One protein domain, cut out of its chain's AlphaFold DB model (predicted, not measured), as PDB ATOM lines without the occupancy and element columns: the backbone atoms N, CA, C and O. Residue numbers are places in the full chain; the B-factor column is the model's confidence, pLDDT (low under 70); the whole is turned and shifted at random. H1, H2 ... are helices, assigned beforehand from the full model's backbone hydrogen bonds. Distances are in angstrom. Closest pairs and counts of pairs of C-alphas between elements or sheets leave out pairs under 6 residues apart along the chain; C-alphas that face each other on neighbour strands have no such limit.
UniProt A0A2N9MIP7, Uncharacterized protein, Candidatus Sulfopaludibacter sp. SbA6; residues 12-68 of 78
ATOM      1  N   GLU A  12      41.294  28.436  41.778       96.31
ATOM      2  CA  GLU A  12      41.349  28.680  40.335       96.31
ATOM      3  C   GLU A  12      40.112  28.102  39.638       96.31
ATOM      4  O   GLU A  12      39.496  28.789  38.826       96.31
ATOM      5  N   ARG A  13      39.673  26.896  40.022       96.56
ATOM      6  CA  ARG A  13      38.419  26.311  39.529       96.56
ATOM      7  C   ARG A  13      37.224  27.221  39.814       96.56
ATOM      8  O   ARG A  13      36.469  27.529  38.898       96.56
ATOM      9  N   ALA A  14      37.078  27.709  41.048       97.50
ATOM     10  CA  ALA A  14      35.987  28.613  41.424       97.50
ATOM     11  C   ALA A  14      36.012  29.925  40.622       97.50
ATOM     12  O   ALA A  14      34.971  30.407  40.177       97.50
ATOM     13  N   LYS A  15      37.205  30.481  40.378       97.62
ATOM     14  CA  LYS A  15      37.381  31.671  39.536       97.62
ATOM     15  C   LYS A  15      36.933  31.414  38.094       97.62
ATOM     16  O   LYS A  15      36.234  32.248  37.516       97.62
ATOM     17  N   ARG A  16      37.311  30.273  37.512       97.62
ATOM     18  CA  ARG A  16      36.902  29.884  36.150       97.62
ATOM     19  C   ARG A  16      35.403  29.615  36.059       97.62
ATOM     20  O   ARG A  16      34.766  30.073  35.116       97.62
ATOM     21  N   GLU A  17      34.831  28.961  37.065       97.81
ATOM     22  CA  GLU A  17      33.394  28.701  37.155       97.81
ATOM     23  C   GLU A  17      32.593  30.009  37.211       97.81
ATOM     24  O   GLU A  17      31.644  30.193  36.448       97.81
ATOM     25  N   GLN A  18      33.034  30.977  38.020       98.00
ATOM     26  CA  GLN A  18      32.407  32.297  38.065       98.00
ATOM     27  C   GLN A  18      32.517  33.049  36.730       98.00
ATOM     28  O   GLN A  18      31.552  33.695  36.306       98.00
ATOM     29  N   ALA A  19      33.658  32.949  36.043       95.81
ATOM     30  CA  ALA A  19      33.821  33.523  34.711       95.81
ATOM     31  C   ALA A  19      32.853  32.883  33.701       95.81
ATOM     32  O   ALA A  19      32.176  33.605  32.972       95.81
ATOM     33  N   PHE A  20      32.714  31.552  33.709       95.44
ATOM     34  CA  PHE A  20      31.786  30.833  32.831       95.44
ATOM     35  C   PHE A  20      30.326  31.236  33.069       95.44
ATOM     36  O   PHE A  20      29.619  31.576  32.119       95.44
ATOM     37  N   VAL A  21      29.886  31.274  34.331       96.38
ATOM     38  CA  VAL A  21      28.529  31.718  34.695       96.38
ATOM     39  C   VAL A  21      28.273  33.145  34.210       96.38
ATOM     40  O   VAL A  21      27.221  33.413  33.631       96.38
ATOM     41  N   THR A  22      29.246  34.045  34.385       97.12
ATOM     42  CA  THR A  22      29.148  35.438  33.922       97.12
ATOM     43  C   THR A  22      29.025  35.516  32.399       97.12
ATOM     44  O   THR A  22      28.150  36.212  31.891       97.12
ATOM     45  N   THR A  23      29.842  34.766  31.653       94.12
ATOM     46  CA  THR A  23      29.751  34.704  30.186       94.12
ATOM     47  C   THR A  23      28.381  34.210  29.728       94.12
ATOM     48  O   THR A  23      27.768  34.834  28.867       94.12
ATOM     49  N   VAL A  24      27.865  33.129  30.320       95.31
ATOM     50  CA  VAL A  24      26.539  32.591  29.976       95.31
ATOM     51  C   VAL A  24      25.428  33.591  30.298       95.31
ATOM     52  O   VAL A  24      24.493  33.727  29.513       95.31
ATOM     53  N   ALA A  25      25.518  34.295  31.429       96.19
ATOM     54  CA  ALA A  25      24.555  35.331  31.787       96.19
ATOM     55  C   ALA A  25      24.559  36.482  30.770       96.19
ATOM     56  O   ALA A  25      23.492  36.872  30.306       96.19
ATOM     57  N   ASN A  26      25.740  36.964  30.372       96.06
ATOM     58  CA  ASN A  26      25.870  38.036  29.384       96.06
ATOM     59  C   ASN A  26      25.291  37.640  28.021       96.06
ATOM     60  O   ASN A  26      24.545  38.413  27.435       96.06
ATOM     61  N   LEU A  27      25.564  36.420  27.550       95.44
ATOM     62  CA  LEU A  27      24.996  35.927  26.292       95.44
ATOM     63  C   LEU A  27      23.467  35.847  26.353       95.44
ATOM     64  O   LEU A  27      22.792  36.273  25.424       95.44
ATOM     65  N   ARG A  28      22.909  35.377  27.475       96.00
ATOM     66  CA  ARG A  28      21.452  35.286  27.658       96.00
ATOM     67  C   ARG A  28      20.755  36.645  27.655       96.00
ATOM     68  O   ARG A  28      19.608  36.708  27.233       96.00
ATOM     69  N   ILE A  29      21.413  37.709  28.124       96.94
ATOM     70  CA  ILE A  29      20.867  39.078  28.047       96.94
ATOM     71  C   ILE A  29      20.636  39.484  26.583       96.94
ATOM     72  O   ILE A  29      19.699  40.221  26.292       96.94
ATOM     73  N   GLU A  30      21.458  38.969  25.672       95.81
ATOM     74  CA  GLU A  30      21.400  39.232  24.232       95.81
ATOM     75  C   GLU A  30      20.639  38.146  23.444       95.81
ATOM     76  O   GLU A  30      20.722  38.112  22.220       95.81
ATOM     77  N   ASP A  31      19.903  37.255  24.124       96.31
ATOM     78  CA  ASP A  31      19.217  36.090  23.528       96.31
ATOM     79  C   ASP A  31      20.165  35.112  22.795       96.31
ATOM     80  O   ASP A  31      19.767  34.304  21.954       96.31
ATOM     81  N   PHE A  32      21.456  35.144  23.143       95.50
ATOM     82  CA  PHE A  32      22.446  34.189  22.664       95.50
ATOM     83  C   PHE A  32      22.616  33.022  23.636       95.50
ATOM     84  O   PHE A  32      22.670  33.161  24.862       95.50
ATOM     85  N   HIS A  33      22.787  31.833  23.061       94.38
ATOM     86  CA  HIS A  33      22.978  30.599  23.805       94.38
ATOM     87  C   HIS A  33      24.207  29.856  23.296       94.38
ATOM     88  O   HIS A  33      24.362  29.634  22.098       94.38
ATOM     89  N   LEU A  34      25.060  29.417  24.226       92.69
ATOM     90  CA  LEU A  34      26.086  28.435  23.900       92.69
ATOM     91  C   LEU A  34      25.412  27.105  23.562       92.69
ATOM     92  O   LEU A  34      24.552  26.621  24.307       92.69
ATOM     93  N   ASP A  35      25.840  26.495  22.468       93.50
ATOM     94  CA  ASP A  35      25.535  25.102  22.176       93.50
ATOM     95  C   ASP A  35      26.317  24.153  23.102       93.50
ATOM     96  O   ASP A  35      27.210  24.560  23.853       93.50
ATOM     97  N   ASP A  36      25.980  22.870  23.047       95.56
ATOM     98  CA  ASP A  36      26.513  21.871  23.975       95.56
ATOM     99  C   ASP A  36      28.005  21.589  23.785       95.56
ATOM    100  O   ASP A  36      28.706  21.291  24.753       95.56
ATOM    101  N   GLU A  37      28.525  21.742  22.570       96.25
ATOM    102  CA  GLU A  37      29.947  21.558  22.296       96.25
ATOM    103  C   GLU A  37      30.767  22.735  22.832       96.25
ATOM    104  O   GLU A  37      31.769  22.529  23.519       96.25
ATOM    105  N   SER A  38      30.286  23.963  22.620       95.06
ATOM    106  CA  SER A  38      30.874  25.166  23.214       95.06
ATOM    107  C   SER A  38      30.872  25.087  24.746       95.06
ATOM    108  O   SER A  38      31.895  25.343  25.382       95.06
ATOM    109  N   LYS A  39      29.753  24.667  25.361       95.75
ATOM    110  CA  LYS A  39      29.670  24.452  26.820       95.75
ATOM    111  C   LYS A  39      30.684  23.422  27.305       95.75
ATOM    112  O   LYS A  39      31.308  23.637  28.340       95.75
ATOM    113  N   ARG A  40      30.865  22.321  26.567       97.12
ATOM    114  CA  ARG A  40      31.835  21.280  26.921       97.12
ATOM    115  C   ARG A  40      33.252  21.843  26.963       97.12
ATOM    116  O   ARG A  40      33.929  21.634  27.959       97.12
ATOM    117  N   ILE A  41      33.668  22.608  25.953       97.31
ATOM    118  CA  ILE A  41      35.003  23.233  25.917       97.31
ATOM    119  C   ILE A  41      35.212  24.164  27.125       97.31
ATOM    120  O   ILE A  41      36.253  24.112  27.781       97.31
ATOM    121  N   PHE A  42      34.208  24.976  27.475       95.94
ATOM    122  CA  PHE A  42      34.254  25.804  28.687       95.94
ATOM    123  C   PHE A  42      34.382  24.970  29.965       95.94
ATOM    124  O   PHE A  42      35.174  25.320  30.839       95.94
ATOM    125  N   GLN A  43      33.640  23.867  30.077       96.50
ATOM    126  CA  GLN A  43      33.690  22.994  31.248       96.50
ATOM    127  C   GLN A  43      35.070  22.345  31.414       96.50
ATOM    128  O   GLN A  43      35.618  22.370  32.510       96.50
ATOM    129  N   GLN A  44      35.677  21.866  30.325       96.62
ATOM    130  CA  GLN A  44      37.032  21.303  30.342       96.62
ATOM    131  C   GLN A  44      38.067  22.315  30.845       96.62
ATOM    132  O   GLN A  44      38.957  21.973  31.622       96.62
ATOM    133  N   HIS A  45      37.937  23.583  30.446       96.69
ATOM    134  CA  HIS A  45      38.790  24.645  30.970       96.69
ATOM    135  C   HIS A  45      38.508  24.913  32.452       96.69
ATOM    136  O   HIS A  45      39.443  25.041  33.243       96.69
ATOM    137  N   THR A  46      37.237  24.974  32.852       96.31
ATOM    138  CA  THR A  46      36.839  25.175  34.253       96.31
ATOM    139  C   THR A  46      37.371  24.076  35.163       96.31
ATOM    140  O   THR A  46      37.890  24.397  36.226       96.31
ATOM    141  N   ASP A  47      37.313  22.815  34.741       95.31
ATOM    142  CA  ASP A  47      37.798  21.669  35.515       95.31
ATOM    143  C   ASP A  47      39.322  21.472  35.426       95.31
ATOM    144  O   ASP A  47      39.887  20.643  36.137       95.31
ATOM    145  N   GLY A  48      40.010  22.273  34.605       94.81
ATOM    146  CA  GLY A  48      41.465  22.231  34.455       94.81
ATOM    147  C   GLY A  48      41.974  21.088  33.576       94.81
ATOM    148  O   GLY A  48      43.174  20.810  33.581       94.81
ATOM    149  N   GLU A  49      41.086  20.448  32.809       96.06
ATOM    150  CA  GLU A  49      41.451  19.442  31.805       96.06
ATOM    151  C   GLU A  49      42.261  20.058  30.660       96.06
ATOM    152  O   GLU A  49      43.117  19.390  30.087       96.06
ATOM    153  N   ILE A  50      41.998  21.334  30.352       95.56
ATOM    154  CA  ILE A  50      42.726  22.108  29.343       95.56
ATOM    155  C   ILE A  50      43.201  23.452  29.907       95.56
ATOM    156  O   ILE A  50      42.544  24.092  30.739       95.56
ATOM    157  N   SER A  51      44.364  23.892  29.436       94.56
ATOM    158  CA  SER A  51      44.902  25.233  29.668       94.56
ATOM    159  C   SER A  51      44.061  26.315  28.984       94.56
ATOM    160  O   SER A  51      43.153  26.040  28.195       94.56
ATOM    161  N   PHE A  52      44.359  27.579  29.282       92.94
ATOM    162  CA  PHE A  52      43.685  28.705  28.637       92.94
ATOM    163  C   PHE A  52      44.038  28.801  27.141       92.94
ATOM    164  O   PHE A  52      43.187  29.126  26.313       92.94
ATOM    165  N   GLU A  53      45.280  28.481  26.781       95.31
ATOM    166  CA  GLU A  53      45.755  28.428  25.401       95.31
ATOM    167  C   GLU A  53      45.035  27.336  24.605       95.31
ATOM    168  O   GLU A  53      44.572  27.588  23.492       95.31
ATOM    169  N   GLU A  54      44.886  26.146  25.192       96.69
ATOM    170  CA  GLU A  54      44.136  25.037  24.592       96.69
ATOM    171  C   GLU A  54      42.641  25.348  24.497       96.69
ATOM    172  O   GLU A  54      42.034  25.078  23.464       96.69
ATOM    173  N   PHE A  55      42.058  25.983  25.517       95.69
ATOM    174  CA  PHE A  55      40.684  26.484  25.472       95.69
ATOM    175  C   PHE A  55      40.474  27.428  24.285       95.69
ATOM    176  O   PHE A  55      39.554  27.240  23.489       95.69
ATOM    177  N   ARG A  56      41.361  28.416  24.120       94.44
ATOM    178  CA  ARG A  56      41.290  29.362  23.005       94.44
ATOM    179  C   ARG A  56      41.423  28.644  21.658       94.44
ATOM    180  O   ARG A  56      40.633  28.905  20.757       94.44
ATOM    181  N   ALA A  57      42.385  27.730  21.532       95.31
ATOM    182  CA  ALA A  57      42.584  26.958  20.310       95.31
ATOM    183  C   ALA A  57      41.370  26.074  19.974       95.31
ATOM    184  O   ALA A  57      40.995  25.979  18.808       95.31
ATOM    185  N   ALA A  58      40.726  25.469  20.976       96.12
ATOM    186  CA  ALA A  58      39.531  24.652  20.790       96.12
ATOM    187  C   ALA A  58      38.333  25.480  20.299       96.12
ATOM    188  O   ALA A  58      37.612  25.036  19.408       96.12
ATOM    189  N   ILE A  59      38.147  26.698  20.822       94.12
ATOM    190  CA  ILE A  59      37.121  27.628  20.324       94.12
ATOM    191  C   ILE A  59      37.437  28.092  18.893       94.12
ATOM    192  O   ILE A  59      36.541  28.092  18.050       94.12
ATOM    193  N   ASP A  60      38.695  28.438  18.595       93.31
ATOM    194  CA  ASP A  60      39.121  28.838  17.246       93.31
ATOM    195  C   ASP A  60      38.854  27.697  16.232       93.31
ATOM    196  O   ASP A  60      38.226  27.929  15.197       93.31
ATOM    197  N   GLN A  61      39.212  26.449  16.563       94.00
ATOM    198  CA  GLN A  61      38.938  25.265  15.730       94.00
ATOM    199  C   GLN A  61      37.439  24.969  15.579       94.00
ATOM    200  O   GLN A  61      36.978  24.606  14.494       94.00
ATOM    201  N   LEU A  62      36.664  25.111  16.659       93.94
ATOM    202  CA  LEU A  62      35.214  24.930  16.620       93.94
ATOM    203  C   LEU A  62      34.571  25.921  15.644       93.94
ATOM    204  O   LEU A  62      33.736  25.533  14.822       93.94
ATOM    205  N   ASN A  63      34.985  27.185  15.720       91.25
ATOM    206  CA  ASN A  63      34.499  28.238  14.840       91.25
ATOM    207  C   ASN A  63      34.914  27.992  13.389       91.25
ATOM    208  O   ASN A  63      34.066  28.087  12.505       91.25
ATOM    209  N   GLU A  64      36.169  27.610  13.145       92.25
ATOM    210  CA  GLU A  64      36.657  27.294  11.800       92.25
ATOM    211  C   GLU A  64      35.840  26.172  11.151       92.25
ATOM    212  O   GLU A  64      35.410  26.283  10.002       92.25
ATOM    213  N   ARG A  65      35.540  25.110  11.904       92.81
ATOM    214  CA  ARG A  65      34.738  23.992  11.395       92.81
ATOM    215  C   ARG A  65      33.294  24.385  11.080       92.81
ATOM    216  O   ARG A  65      32.698  23.812  10.172       92.81
ATOM    217  N   ARG A  66      32.704  25.305  11.848       90.19
ATOM    218  CA  ARG A  66      31.284  25.677  11.715       90.19
ATOM    219  C   ARG A  66      31.032  26.793  10.715       90.19
ATOM    220  O   ARG A  66      30.001  26.780  10.050       90.19
ATOM    221  N   PHE A  67      31.946  27.748  10.626       88.19
ATOM    222  CA  PHE A  67      31.751  28.983   9.869       88.19
ATOM    223  C   PHE A  67      32.778  29.155   8.743       88.19
ATOM    224  O   PHE A  67      32.708  30.129   7.995       88.19
ATOM    225  N   GLY A  68      33.704  28.204   8.592       85.50
ATOM    226  CA  GLY A  68      34.861  28.339   7.716       85.50
ATOM    227  C   GLY A  68      35.955  29.204   8.353       85.50
ATOM    228  O   GLY A  68      35.809  29.655   9.491       85.50
TER     229      GLY A  68
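AT A GLANCE: This is residues 12 to 68 of the 78 residues of an uncharacterized protein of Candidatus Sulfopaludibacter sp. SbA6 (UniProt A0A2N9MIP7). Three helices fold back and forth, with the short H2 between the two longer ones: H3 runs side by side with H2, the opposite way and at a tilt of just 10 degrees, while H1 meets H2 near one end and spreads away from it as a narrow V. The link from H1 to H2 spans the open end of this V, where residues 26 to 31 stick out. The printed part has 57 residues with three named helices, H1, H2 and H3 in chain order, and no named strand; its class is all helix. It is compact, with a radius of gyration of the C-alphas of 11.6 A, and only just flat, with spans of 33 by 27 by 15 A.

IN THESE COORDINATES: Find C-alpha 12 at (41.349, 28.680, 40.335); from there H1, residues 12 to 29, the longest helix, runs 26.1 A to C-alpha 29 at (20.867, 39.078, 28.047). Look next at residues 36 to 46 for H2, 14.9 A long. H3, residues 52 to 67, covers 22.2 A and ends at C-alpha 67, (31.751, 28.983, 9.869).

HOW THE PARTS SIT: Start from H1, which touches H2 with residues 13 to 20 alone; the closest C-alphas, of Arg 16 and Thr 46, are 5.1 A apart. These two helices form a helical hairpin at a shallow tilt of 31 degrees, opposite ways. H2 and H3 form a second helical hairpin and touch, with the closest C-alphas, of His 45 and Phe 55, 6.1 A apart. Their tilt is shallow, 10 degrees, opposite ways. H1 and H3 are apart. In H1, H2 and H3 every O i to N i+4 pair is within hydrogen-bond range.

THE WHOLE: The two C-alphas farthest apart, of Ala 14 and Gly 68, are 33.7 A from each other. The printed part has no cut. The link from H1 to H2 is short, with 6 residues, and that from H2 to H3 is tight, with 5. Mean pLDDT of the printed part is 95.1, and no printed residue is under 70.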